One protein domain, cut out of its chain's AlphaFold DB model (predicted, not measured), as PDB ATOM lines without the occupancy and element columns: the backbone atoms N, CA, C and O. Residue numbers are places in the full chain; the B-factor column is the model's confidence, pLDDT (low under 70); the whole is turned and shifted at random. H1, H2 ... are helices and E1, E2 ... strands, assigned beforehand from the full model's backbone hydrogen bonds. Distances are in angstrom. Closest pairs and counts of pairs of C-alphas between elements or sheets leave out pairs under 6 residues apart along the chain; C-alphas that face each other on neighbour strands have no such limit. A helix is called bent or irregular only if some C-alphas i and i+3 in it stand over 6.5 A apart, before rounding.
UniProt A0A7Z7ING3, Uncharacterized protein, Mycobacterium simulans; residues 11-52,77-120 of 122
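What this domain is: This is residues 11 to 52 and 77 to 120 of the 122 residues of an uncharacterized protein of Mycobacterium simulans (UniProt A0A7Z7ING3). A small parallel sheet of two strands, E3 and E4, has the longest helix, H2, over one face, running back along the strands. The short helix H4 packs on H2, H1 and H3 gather near the end where E3 and E4 begin, and a small hairpin of E1 and E2 is set off from this sheet and from H2. The printed part has 86 residues with four named helices and four named strands, in the order E1 E2 H1 E3 H2 H3 E4 H4, of mixed class. It is compact, with a radius of gyration of the C-alphas of 12.7 A, and rounded, with spans of 33 by 30 by 23 A.

How they stand to each other: E3, residues 45 to 48, and E4, residues 105 to 108, are parallel neighbours at 24 degrees, with N 47 and O 106 at 2.8 A and N 108 and O 47 at 3.0 A within hydrogen-bond range. Residues 11 to 12 pair in parallel with residues 46 to 47 of E3. H2, residues 77 to 92, comes closest to E3 with the C-alphas of Val 84 and Val 47, 7.0 A apart, and to E4 with those of Val 84 and Gly 107, 7.5 A apart. H4, residues 114 to 119, touches H2 through residues 81 to 85 of H2 alone, the closest C-alphas being those of Ala 81 and Trp 114, 5.8 A apart. H2 and H4 run the same way at a shallow tilt of 34 degrees, only just short of steep. H3, residues 96 to 99, is close to H2 but not clearly touching, with the C-alphas of Leu 91 and Gln 97 5.9 A apart. H1, residues 29 to 40, and H3 are near each other, with 8 pairs of C-alphas within 10 A. E1, residues 17 to 19, and E2, residues 22 to 24, form an antiparallel hairpin, with N 17 and O 24 at 2.8 A; both are apart from E3, E4 and H2. Every O i to N i+4 pair is within hydrogen-bond range in H4, against 6 of 8 in H1 and 9 of 12 in H2; H3 is too short for such a pair.

Where its parts are: E1 begins at C-alpha 17 (223.969, 164.851, 201.398). E3 is 9.4 A long and E4 10.0 A. H2 is 22.4 A long and ends at C-alpha 92 (222.185, 166.956, 185.733). H1 is 16.6 A long and irregular, with C-alphas 30 and 33 7.2 A apart. H4 ends at C-alpha 119 (217.255, 158.625, 178.711).

The domain as a whole: The C-alphas farthest apart, those of Leu 20 and Ser 120, are 36.3 A apart. Residues 53 to 76 are not printed, and C-alphas 52 and 77 are 12.2 A apart across this cut. The links printed whole are tight. The mean pLDDT of the printed part is 86.5, with residues 51 to 52 and 77 to 81 under 70.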
ATOM      1  N   LEU A  11     235.160 158.357 195.458       92.19
ATOM      2  CA  LEU A  11     234.016 157.485 195.741       92.19
ATOM      3  C   LEU A  11     232.907 158.262 196.460       92.19
ATOM      4  O   LEU A  11     233.152 158.866 197.504       92.19
ATOM      5  N   ILE A  12     231.677 158.206 195.948       90.44
ATOM      6  CA  ILE A  12     230.512 158.858 196.558       90.44
ATOM      7  C   ILE A  12     229.379 157.849 196.753       90.44
ATOM      8  O   ILE A  12     229.028 157.082 195.854       90.44
ATOM      9  N   LYS A  13     228.772 157.874 197.945       88.38
ATOM     10  CA  LYS A  13     227.527 157.151 198.215       88.38
ATOM     11  C   LYS A  13     226.383 157.800 197.416       88.38
ATOM     12  O   LYS A  13     226.155 158.995 197.599       88.38
ATOM     13  N   PRO A  14     225.613 157.043 196.613       86.75
ATOM     14  CA  PRO A  14     224.413 157.569 195.978       86.75
ATOM     15  C   PRO A  14     223.394 157.981 197.043       86.75
ATOM     16  O   PRO A  14     223.089 157.214 197.963       86.75
ATOM     17  N   GLY A  15     222.880 159.203 196.919       83.56
ATOM     18  CA  GLY A  15     221.834 159.736 197.784       83.56
ATOM     19  C   GLY A  15     222.038 161.203 198.152       83.56
ATOM     20  O   GLY A  15     222.999 161.851 197.749       83.56
ATOM     21  N   ALA A  16     221.097 161.726 198.935       84.62
ATOM     22  CA  ALA A  16     221.174 163.083 199.454       84.62
ATOM     23  C   ALA A  16     222.366 163.255 200.413       84.62
ATOM     24  O   ALA A  16     222.729 162.339 201.155       84.62
ATOM     25  N   VAL A  17     222.933 164.461 200.441       88.25
ATOM     26  CA  VAL A  17     223.969 164.851 201.398       88.25
ATOM     27  C   VAL A  17     223.307 165.131 202.741       88.25
ATOM     28  O   VAL A  17     222.342 165.894 202.819       88.25
ATOM     29  N   GLY A  18     223.805 164.495 203.800       84.25
ATOM     30  CA  GLY A  18     223.334 164.733 205.162       84.25
ATOM     31  C   GLY A  18     224.030 165.948 205.761       84.25
ATOM     32  O   GLY A  18     225.254 165.961 205.853       84.25
ATOM     33  N   GLY A  19     223.259 166.951 206.176       82.19
ATOM     34  CA  GLY A  19     223.748 168.116 206.908       82.19
ATOM     35  C   GLY A  19     223.004 168.321 208.226       82.19
ATOM     36  O   GLY A  19     222.041 167.618 208.535       82.19
ATOM     37  N   LEU A  20     223.426 169.328 208.997       84.19
ATOM     38  CA  LEU A  20     222.808 169.685 210.284       84.19
ATOM     39  C   LEU A  20     221.319 170.051 210.151       84.19
ATOM     40  O   LEU A  20     220.537 169.796 211.059       84.19
ATOM     41  N   ASN A  21     220.927 170.589 208.993       83.62
ATOM     42  CA  ASN A  21     219.558 171.023 208.696       83.62
ATOM     43  C   ASN A  21     218.787 170.003 207.842       83.62
ATOM     44  O   ASN A  21     217.850 170.361 207.130       83.62
ATOM     45  N   GLY A  22     219.205 168.737 207.872       82.69
ATOM     46  CA  GLY A  22     218.574 167.653 207.130       82.69
ATOM     47  C   GLY A  22     219.262 167.319 205.809       82.69
ATOM     48  O   GLY A  22     220.432 167.628 205.576       82.69
ATOM     49  N   TRP A  23     218.524 166.604 204.963       83.69
ATOM     50  CA  TRP A  23     219.029 166.005 203.731       83.69
ATOM     51  C   TRP A  23     218.838 166.943 202.549       83.69
ATOM     52  O   TRP A  23     217.736 167.447 202.332       83.69
ATOM     53  N   ARG A  24     219.893 167.146 201.761       86.44
ATOM     54  CA  ARG A  24     219.853 168.030 200.592       86.44
ATOM     55  C   ARG A  24     220.410 167.367 199.345       86.44
ATOM     56  O   ARG A  24     221.237 166.459 199.411       86.44
ATOM     57  N   SER A  25     219.941 167.846 198.197       89.44
ATOM     58  CA  SER A  25     220.581 167.559 196.912       89.44
ATOM     59  C   SER A  25     222.058 167.974 196.968       89.44
ATOM     60  O   SER A  25     222.348 168.993 197.590       89.44
ATOM     61  N   PRO A  26     222.981 167.253 196.311       92.06
ATOM     62  CA  PRO A  26     224.387 167.643 196.212       92.06
ATOM     63  C   PRO A  26     224.659 168.756 195.170       92.06
ATOM     64  O   PRO A  26     225.810 169.058 194.865       92.06
ATOM     65  N   ALA A  27     223.618 169.347 194.576       93.44
ATOM     66  CA  ALA A  27     223.716 170.330 193.492       93.44
ATOM     67  C   ALA A  27     223.739 171.831 193.857       93.44
ATOM     68  O   ALA A  27     224.213 172.620 193.027       93.44
ATOM     69  N   PRO A  28     223.203 172.287 195.008       91.44
ATOM     70  CA  PRO A  28     223.237 173.700 195.368       91.44
ATOM     71  C   PRO A  28     224.663 174.289 195.387       91.44
ATOM     72  O   PRO A  28     225.628 173.550 195.589       91.44
ATOM     73  N   PRO A  29     224.819 175.618 195.198       90.62
ATOM     74  CA  PRO A  29     226.128 176.279 195.114       90.62
ATOM     75  C   PRO A  29     227.051 176.054 196.316       90.62
ATOM     76  O   PRO A  29     228.264 176.109 196.174       90.62
ATOM     77  N   GLU A  30     226.498 175.750 197.486       91.19
ATOM     78  CA  GLU A  30     227.262 175.375 198.682       91.19
ATOM     79  C   GLU A  30     228.191 174.158 198.481       91.19
ATOM     80  O   GLU A  30     229.215 174.063 199.148       91.19
ATOM     81  N   PHE A  31     227.869 173.255 197.545       93.38
ATOM     82  CA  PHE A  31     228.703 172.099 197.194       93.38
ATOM     83  C   PHE A  31     229.641 172.373 196.012       93.38
ATOM     84  O   PHE A  31     230.458 171.521 195.668       93.38
ATOM     85  N   ALA A  32     229.563 173.556 195.394       94.62
ATOM     86  CA  ALA A  32     230.428 173.943 194.283       94.62
ATOM     87  C   ALA A  32     231.931 173.818 194.597       94.62
ATOM     88  O   ALA A  32     232.642 173.336 193.718       94.62
ATOM     89  N   PRO A  33     232.435 174.157 195.805       95.69
ATOM     90  CA  PRO A  33     233.855 173.984 196.117       95.69
ATOM     91  C   PRO A  33     234.321 172.528 196.008       95.69
ATOM     92  O   PRO A  33     235.383 172.262 195.462       95.69
ATOM     93  N   PHE A  34     233.497 171.574 196.451       93.94
ATOM     94  CA  PHE A  34     233.811 170.151 196.319       93.94
ATOM     95  C   PHE A  34     233.884 169.729 194.849       93.94
ATOM     96  O   PHE A  34     234.843 169.085 194.434       93.94
ATOM     97  N   TRP A  35     232.892 170.123 194.049       95.06
ATOM     98  CA  TRP A  35     232.861 169.795 192.624       95.06
ATOM     99  C   TRP A  35     234.012 170.429 191.848       95.06
ATOM    100  O   TRP A  35     234.604 169.770 190.996       95.06
ATOM    101  N   HIS A  36     234.375 171.661 192.196       95.56
ATOM    102  CA  HIS A  36     235.533 172.341 191.641       95.56
ATOM    103  C   HIS A  36     236.834 171.600 191.957       95.56
ATOM    104  O   HIS A  36     237.652 171.400 191.063       95.56
ATOM    105  N   ASP A  37     237.015 171.149 193.200       94.56
ATOM    106  CA  ASP A  37     238.208 170.408 193.612       94.56
ATOM    107  C   ASP A  37     238.313 169.047 192.909       94.56
ATOM    108  O   ASP A  37     239.408 168.645 192.517       94.56
ATOM    109  N   VAL A  38     237.193 168.334 192.741       94.44
ATOM    110  CA  VAL A  38     237.139 167.052 192.015       94.44
ATOM    111  C   VAL A  38     237.482 167.245 190.539       94.44
ATOM    112  O   VAL A  38     238.326 166.525 190.003       94.44
ATOM    113  N   GLU A  39     236.852 168.227 189.888       95.31
ATOM    114  CA  GLU A  39     237.095 168.544 188.480       95.31
ATOM    115  C   GLU A  39     238.544 168.988 188.252       95.31
ATOM    116  O   GLU A  39     239.213 168.465 187.361       95.31
ATOM    117  N   SER A  40     239.055 169.891 189.093       94.31
ATOM    118  CA  SER A  40     240.424 170.416 189.004       94.31
ATOM    119  C   SER A  40     241.479 169.337 189.228       94.31
ATOM    120  O   SER A  40     242.557 169.390 188.641       94.31
ATOM    121  N   ALA A  41     241.174 168.337 190.058       93.38
ATOM    122  CA  ALA A  41     242.034 167.178 190.260       93.38
ATOM    123  C   ALA A  41     241.937 166.144 189.119       93.38
ATOM    124  O   ALA A  41     242.700 165.182 189.107       93.38
ATOM    125  N   GLY A  42     241.012 166.315 188.166       93.19
ATOM    126  CA  GLY A  42     240.783 165.371 187.073       93.19
ATOM    127  C   GLY A  42     240.236 164.018 187.535       93.19
ATOM    128  O   GLY A  42     240.343 163.033 186.801       93.19
ATOM    129  N   LEU A  43     239.664 163.954 188.741       93.62
ATOM    130  CA  LEU A  43     239.212 162.705 189.343       93.62
ATOM    131  C   LEU A  43     237.827 162.322 188.804       93.62
ATOM    132  O   LEU A  43     236.891 163.122 188.889       93.62
ATOM    133  N   PRO A  44     237.634 161.094 188.294       95.06
ATOM    134  CA  PRO A  44     236.301 160.575 188.071       95.06
ATOM    135  C   PRO A  44     235.608 160.309 189.412       95.06
ATOM    136  O   PRO A  44     236.203 159.826 190.382       95.06
ATOM    137  N   ILE A  45     234.313 160.579 189.439       94.69
ATOM    138  CA  ILE A  45     233.417 160.248 190.535       94.69
ATOM    139  C   ILE A  45     232.895 158.837 190.307       94.69
ATOM    140  O   ILE A  45     232.230 158.566 189.306       94.69
ATOM    141  N   VAL A  46     233.144 157.944 191.256       94.38
ATOM    142  CA  VAL A  46     232.551 156.609 191.283       94.38
ATOM    143  C   VAL A  46     231.362 156.625 192.236       94.38
ATOM    144  O   VAL A  46     231.509 156.842 193.437       94.38
ATOM    145  N   VAL A  47     230.170 156.371 191.700       91.44
ATOM    146  CA  VAL A  47     228.934 156.214 192.468       91.44
ATOM    147  C   VAL A  47     228.716 154.725 192.716       91.44
ATOM    148  O   VAL A  47     228.264 153.996 191.829       91.44
ATOM    149  N   HIS A  48     229.076 154.259 193.910       89.12
ATOM    150  CA  HIS A  48     229.002 152.843 194.273       89.12
ATOM    151  C   HIS A  48     227.673 152.506 194.931       89.12
ATOM    152  O   HIS A  48     227.272 153.151 195.903       89.12
ATOM    153  N   ALA A  49     227.014 151.455 194.448       77.50
ATOM    154  CA  ALA A  49     225.766 150.982 195.014       77.50
ATOM    155  C   ALA A  49     225.905 150.750 196.520       77.50
ATOM    156  O   ALA A  49     226.805 150.061 196.998       77.50
ATOM    157  N   SER A  50     225.006 151.330 197.294       72.62
ATOM    158  CA  SER A  50     225.074 151.273 198.749       72.62
ATOM    159  C   SER A  50     223.702 150.941 199.305       72.62
ATOM    160  O   SER A  50     222.718 150.926 198.572       72.62
ATOM    161  N   TYR A  51     223.623 150.649 200.600       62.69
ATOM    162  CA  TYR A  51     222.325 150.455 201.230       62.69
ATOM    163  C   TYR A  51     221.560 151.788 201.268       62.69
ATOM    164  O   TYR A  51     222.083 152.763 201.836       62.69
ATOM    165  N   PRO A  52     220.330 151.842 200.725       59.25
ATOM    166  CA  PRO A  52     219.476 153.000 200.899       59.25
ATOM    167  C   PRO A  52     219.159 153.172 202.368       59.25
ATOM    168  O   PRO A  52     218.838 152.209 203.076       59.25
ATOM    169  N   ASP A  77     218.219 144.853 192.461       51.47
ATOM    170  CA  ASP A  77     217.841 145.660 191.303       51.47
ATOM    171  C   ASP A  77     216.797 146.732 191.641       51.47
ATOM    172  O   ASP A  77     216.934 147.881 191.227       51.47
ATOM    173  N   GLY A  78     215.787 146.398 192.452       52.22
ATOM    174  CA  GLY A  78     214.715 147.334 192.822       52.22
ATOM    175  C   GLY A  78     215.149 148.427 193.802       52.22
ATOM    176  O   GLY A  78     214.447 149.419 193.975       52.22
ATOM    177  N   VAL A  79     216.303 148.250 194.447       55.72
ATOM    178  CA  VAL A  79     216.755 149.080 195.565       55.72
ATOM    179  C   VAL A  79     217.942 149.968 195.174       55.72
ATOM    180  O   VAL A  79     217.998 151.125 195.579       55.72
ATOM    181  N   ARG A  80     218.875 149.460 194.357       59.19
ATOM    182  CA  ARG A  80     220.113 150.171 193.976       59.19
ATOM    183  C   ARG A  80     219.936 151.074 192.756       59.19
ATOM    184  O   ARG A  80     220.475 152.178 192.722       59.19
ATOM    185  N   ALA A  81     219.148 150.627 191.778       63.75
ATOM    186  CA  ALA A  81     218.934 151.340 190.522       63.75
ATOM    187  C   ALA A  81     218.250 152.721 190.690       63.75
ATOM    188  O   ALA A  81     218.676 153.672 190.030       63.75
ATOM    189  N   PRO A  82     217.261 152.906 191.594       73.94
ATOM    190  CA  PRO A  82     216.662 154.223 191.821       73.94
ATOM    191  C   PRO A  82     217.607 155.222 192.502       73.94
ATOM    192  O   PRO A  82     217.543 156.412 192.209       73.94
ATOM    193  N   GLU A  83     218.495 154.775 193.399       79.88
ATOM    194  CA  GLU A  83     219.388 155.689 194.125       79.88
ATOM    195  C   GLU A  83     220.449 156.306 193.212       79.88
ATOM    196  O   GLU A  83     220.675 157.516 193.273       79.88
ATOM    197  N   VAL A  84     221.068 155.505 192.336       85.88
ATOM    198  CA  VAL A  84     222.017 156.038 191.348       85.88
ATOM    199  C   VAL A  84     221.316 156.966 190.358       85.88
ATOM    200  O   VAL A  84     221.837 158.039 190.072       85.88
ATOM    201  N   ALA A  85     220.113 156.608 189.893       87.25
ATOM    202  CA  ALA A  85     219.349 157.435 188.969       87.25
ATOM    203  C   ALA A  85     219.032 158.793 189.605       87.25
ATOM    204  O   ALA A  85     219.368 159.826 189.039       87.25
ATOM    205  N   ASN A  86     218.503 158.801 190.832       86.19
ATOM    206  CA  ASN A  86     218.202 160.030 191.565       86.19
ATOM    207  C   ASN A  86     219.455 160.879 191.825       86.19
ATOM    208  O   ASN A  86     219.407 162.096 191.659       86.19
ATOM    209  N   MET A  87     220.579 160.253 192.196       89.88
ATOM    210  CA  MET A  87     221.867 160.933 192.365       89.88
ATOM    211  C   MET A  87     222.286 161.632 191.064       89.88
ATOM    212  O   MET A  87     222.514 162.839 191.063       89.88
ATOM    213  N   ILE A  88     222.332 160.907 189.944       91.88
ATOM    214  CA  ILE A  88     222.761 161.445 188.647       91.88
ATOM    215  C   ILE A  88     221.793 162.521 188.140       91.88
ATOM    216  O   ILE A  88     222.229 163.603 187.749       91.88
ATOM    217  N   THR A  89     220.480 162.297 188.230       90.62
ATOM    218  CA  THR A  89     219.460 163.304 187.902       90.62
ATOM    219  C   THR A  89     219.634 164.567 188.746       90.62
ATOM    220  O   THR A  89     219.533 165.672 188.213       90.62
ATOM    221  N   SER A  90     219.971 164.436 190.034       91.25
ATOM    222  CA  SER A  90     220.214 165.590 190.905       91.25
ATOM    223  C   SER A  90     221.444 166.405 190.506       91.25
ATOM    224  O   SER A  90     221.472 167.594 190.788       91.25
ATOM    225  N   LEU A  91     222.431 165.817 189.823       93.12
ATOM    226  CA  LEU A  91     223.589 166.544 189.290       93.12
ATOM    227  C   LEU A  91     223.290 167.176 187.924       93.12
ATOM    228  O   LEU A  91     223.755 168.280 187.630       93.12
ATOM    229  N   ILE A  92     222.500 166.499 187.090       92.94
ATOM    230  CA  ILE A  92     222.185 166.956 185.733       92.94
ATOM    231  C   ILE A  92     221.127 168.064 185.749       92.94
ATOM    232  O   ILE A  92     221.387 169.153 185.242       92.94
ATOM    233  N   CYS A  93     219.947 167.823 186.330       92.31
ATOM    234  CA  CYS A  93     218.795 168.725 186.191       92.31
ATOM    235  C   CYS A  93     219.033 170.144 186.743       92.31
ATOM    236  O   CYS A  93     218.647 171.099 186.075       92.31
ATOM    237  N   PRO A  94     219.693 170.336 187.902       92.00
ATOM    238  CA  PRO A  94     220.034 171.668 188.406       92.00
ATOM    239  C   PRO A  94     221.274 172.285 187.736       92.00
ATOM    240  O   PRO A  94     221.715 173.358 188.142       92.00
ATOM    241  N   GLY A  95     221.887 171.606 186.761       93.56
ATOM    242  CA  GLY A  95     223.025 172.121 186.002       93.56
ATOM    243  C   GLY A  95     224.375 172.027 186.716       93.56
ATOM    244  O   GLY A  95     225.272 172.810 186.412       93.56
ATOM    245  N   THR A  96     224.574 171.112 187.672       95.50
ATOM    246  CA  THR A  96     225.924 170.845 188.219       95.50
ATOM    247  C   THR A  96     226.846 170.345 187.115       95.50
ATOM    248  O   THR A  96     227.926 170.892 186.936       95.50
ATOM    249  N   GLN A  97     226.370 169.399 186.303       93.75
ATOM    250  CA  GLN A  97     227.125 168.869 185.166       93.75
ATOM    251  C   GLN A  97     227.387 169.925 184.072       93.75
ATOM    252  O   GLN A  97     228.356 169.814 183.332       93.75
ATOM    253  N   THR A  98     226.546 170.961 183.981       95.38
ATOM    254  CA  THR A  98     226.753 172.098 183.069       95.38
ATOM    255  C   THR A  98     227.802 173.073 183.601       95.38
ATOM    256  O   THR A  98     228.602 173.594 182.831       95.38
ATOM    257  N   ARG A  99     227.805 173.331 184.916       95.56
ATOM    258  CA  ARG A  99     228.773 174.224 185.578       95.56
ATOM    259  C   ARG A  99     230.176 173.620 185.651       95.56
ATOM    260  O   ARG A  99     231.141 174.365 185.574       95.56
ATOM    261  N   PHE A 100     230.260 172.296 185.776       96.44
ATOM    262  CA  PHE A 100     231.504 171.533 185.867       96.44
ATOM    263  C   PHE A 100     231.533 170.458 184.773       96.44
ATOM    264  O   PHE A 100     231.312 169.267 185.017       96.44
ATOM    265  N   ALA A 101     231.724 170.901 183.530       95.56
ATOM    266  CA  ALA A 101     231.637 170.050 182.344       95.56
ATOM    267  C   ALA A 101     232.742 168.976 182.267       95.56
ATOM    268  O   ALA A 101     232.587 167.988 181.546       95.56
ATOM    269  N   GLY A 102     233.841 169.144 183.005       95.56
ATOM    270  CA  GLY A 102     234.937 168.186 183.117       95.56
ATOM    271  C   GLY A 102     234.668 167.042 184.097       95.56
ATOM    272  O   GLY A 102     235.411 166.056 184.078       95.56
ATOM    273  N   LEU A 103     233.615 167.119 184.923       95.19
ATOM    274  CA  LEU A 103     233.259 166.038 185.844       95.19
ATOM    275  C   LEU A 103     232.897 164.757 185.092       95.19
ATOM    276  O   LEU A 103     232.034 164.743 184.216       95.19
ATOM    277  N   ARG A 104     233.506 163.644 185.498       95.31
ATOM    278  CA  ARG A 104     233.241 162.310 184.942       95.31
ATOM    279  C   ARG A 104     232.549 161.464 185.995       95.31
ATOM    280  O   ARG A 104     233.036 161.384 187.114       95.31
ATOM    281  N   ASN A 105     231.444 160.818 185.634       92.44
ATOM    282  CA  ASN A 105     230.687 159.951 186.536       92.44
ATOM    283  C   ASN A 105     230.785 158.494 186.066       92.44
ATOM    284  O   ASN A 105     230.579 158.211 184.888       92.44
ATOM    285  N   ALA A 106     231.040 157.576 186.991       91.69
ATOM    286  CA  ALA A 106     231.044 156.138 186.769       91.69
ATOM    287  C   ALA A 106     230.117 155.451 187.778       91.69
ATOM    288  O   ALA A 106     230.176 155.719 188.977       91.69
ATOM    289  N   GLY A 107     229.253 154.554 187.304       88.31
ATOM    290  CA  GLY A 107     228.437 153.712 188.175       88.31
ATOM    291  C   GLY A 107     229.163 152.412 188.519       88.31
ATOM    292  O   GLY A 107     229.640 151.731 187.617       88.31
ATOM    293  N   MET A 108     229.196 152.036 189.799       87.69
ATOM    294  CA  MET A 108     229.741 150.757 190.268       87.69
ATOM    295  C   MET A 108     228.653 149.958 190.995       87.69
ATOM    296  O   MET A 108     227.976 150.487 191.873       87.69
ATOM    297  N   GLU A 109     228.455 148.700 190.589       85.62
ATOM    298  CA  GLU A 109     227.452 147.770 191.149       85.62
ATOM    299  C   GLU A 109     225.974 148.218 191.066       85.62
ATOM    300  O   GLU A 109     225.115 147.685 191.767       85.62
ATOM    301  N   ASN A 110     225.639 149.187 190.207       80.06
ATOM    302  CA  ASN A 110     224.266 149.709 190.104       80.06
ATOM    303  C   ASN A 110     223.411 149.045 189.006       80.06
ATOM    304  O   ASN A 110     222.224 149.351 188.876       80.06
ATOM    305  N   GLY A 111     224.024 148.207 188.163       81.50
ATOM    306  CA  GLY A 111     223.459 147.838 186.863       81.50
ATOM    307  C   GLY A 111     223.323 149.046 185.920       81.50
ATOM    308  O   GLY A 111     223.673 150.178 186.261       81.50
ATOM    309  N   SER A 112     222.810 148.808 184.712       84.56
ATOM    310  CA  SER A 112     222.625 149.844 183.678       84.56
ATOM    311  C   SER A 112     221.174 150.018 183.218       84.56
ATOM    312  O   SER A 112     220.874 150.977 182.512       84.56
ATOM    313  N   GLY A 113     220.248 149.149 183.644       83.31
ATOM    314  CA  GLY A 113     218.853 149.173 183.186       83.31
ATOM    315  C   GLY A 113     218.106 150.477 183.493       83.31
ATOM    316  O   GLY A 113     217.229 150.874 182.737       83.31
ATOM    317  N   TRP A 114     218.487 151.199 184.548       81.81
ATOM    318  CA  TRP A 114     217.899 152.498 184.904       81.81
ATOM    319  C   TRP A 114     218.165 153.598 183.869       81.81
ATOM    320  O   TRP A 114     217.362 154.525 183.747       81.81
ATOM    321  N   LEU A 115     219.248 153.485 183.089       85.94
ATOM    322  CA  LEU A 115     219.574 154.454 182.043       85.94
ATOM    323  C   LEU A 115     218.467 154.534 180.998       85.94
ATOM    324  O   LEU A 115     218.177 155.623 180.517       85.94
ATOM    325  N   ILE A 116     217.796 153.418 180.686       85.38
ATOM    326  CA  ILE A 116     216.733 153.422 179.677       85.38
ATOM    327  C   ILE A 116     215.572 154.318 180.102       85.38
ATOM    328  O   ILE A 116     215.033 155.044 179.280       85.38
ATOM    329  N   ARG A 117     215.230 154.332 181.397       78.62
ATOM    330  CA  ARG A 117     214.143 155.159 181.930       78.62
ATOM    331  C   ARG A 117     214.544 156.625 182.064       78.62
ATOM    332  O   ARG A 117     213.684 157.492 181.937       78.62
ATOM    333  N   MET A 118     215.823 156.885 182.337       80.69
ATOM    334  CA  MET A 118     216.369 158.239 182.437       80.69
ATOM    335  C   MET A 118     216.524 158.896 181.059       80.69
ATOM    336  O   MET A 118     216.248 160.081 180.911       80.69
ATOM    337  N   CYS A 119     216.967 158.134 180.058       79.44
ATOM    338  CA  CYS A 119     217.255 158.625 178.711       79.44
ATOM    339  C   CYS A 119     216.111 158.398 177.716       79.44
ATOM    340  O   CYS A 119     216.198 158.883 176.587       79.44
ATOM    341  N   SER A 120     215.047 157.677 178.091       75.06
ATOM    342  CA  SER A 120     213.863 157.551 177.244       75.06
ATOM    343  C   SER A 120     213.277 158.935 177.001       75.06
ATOM    344  O   SER A 120     212.869 159.612 177.948       75.06
TER     345      SER A 120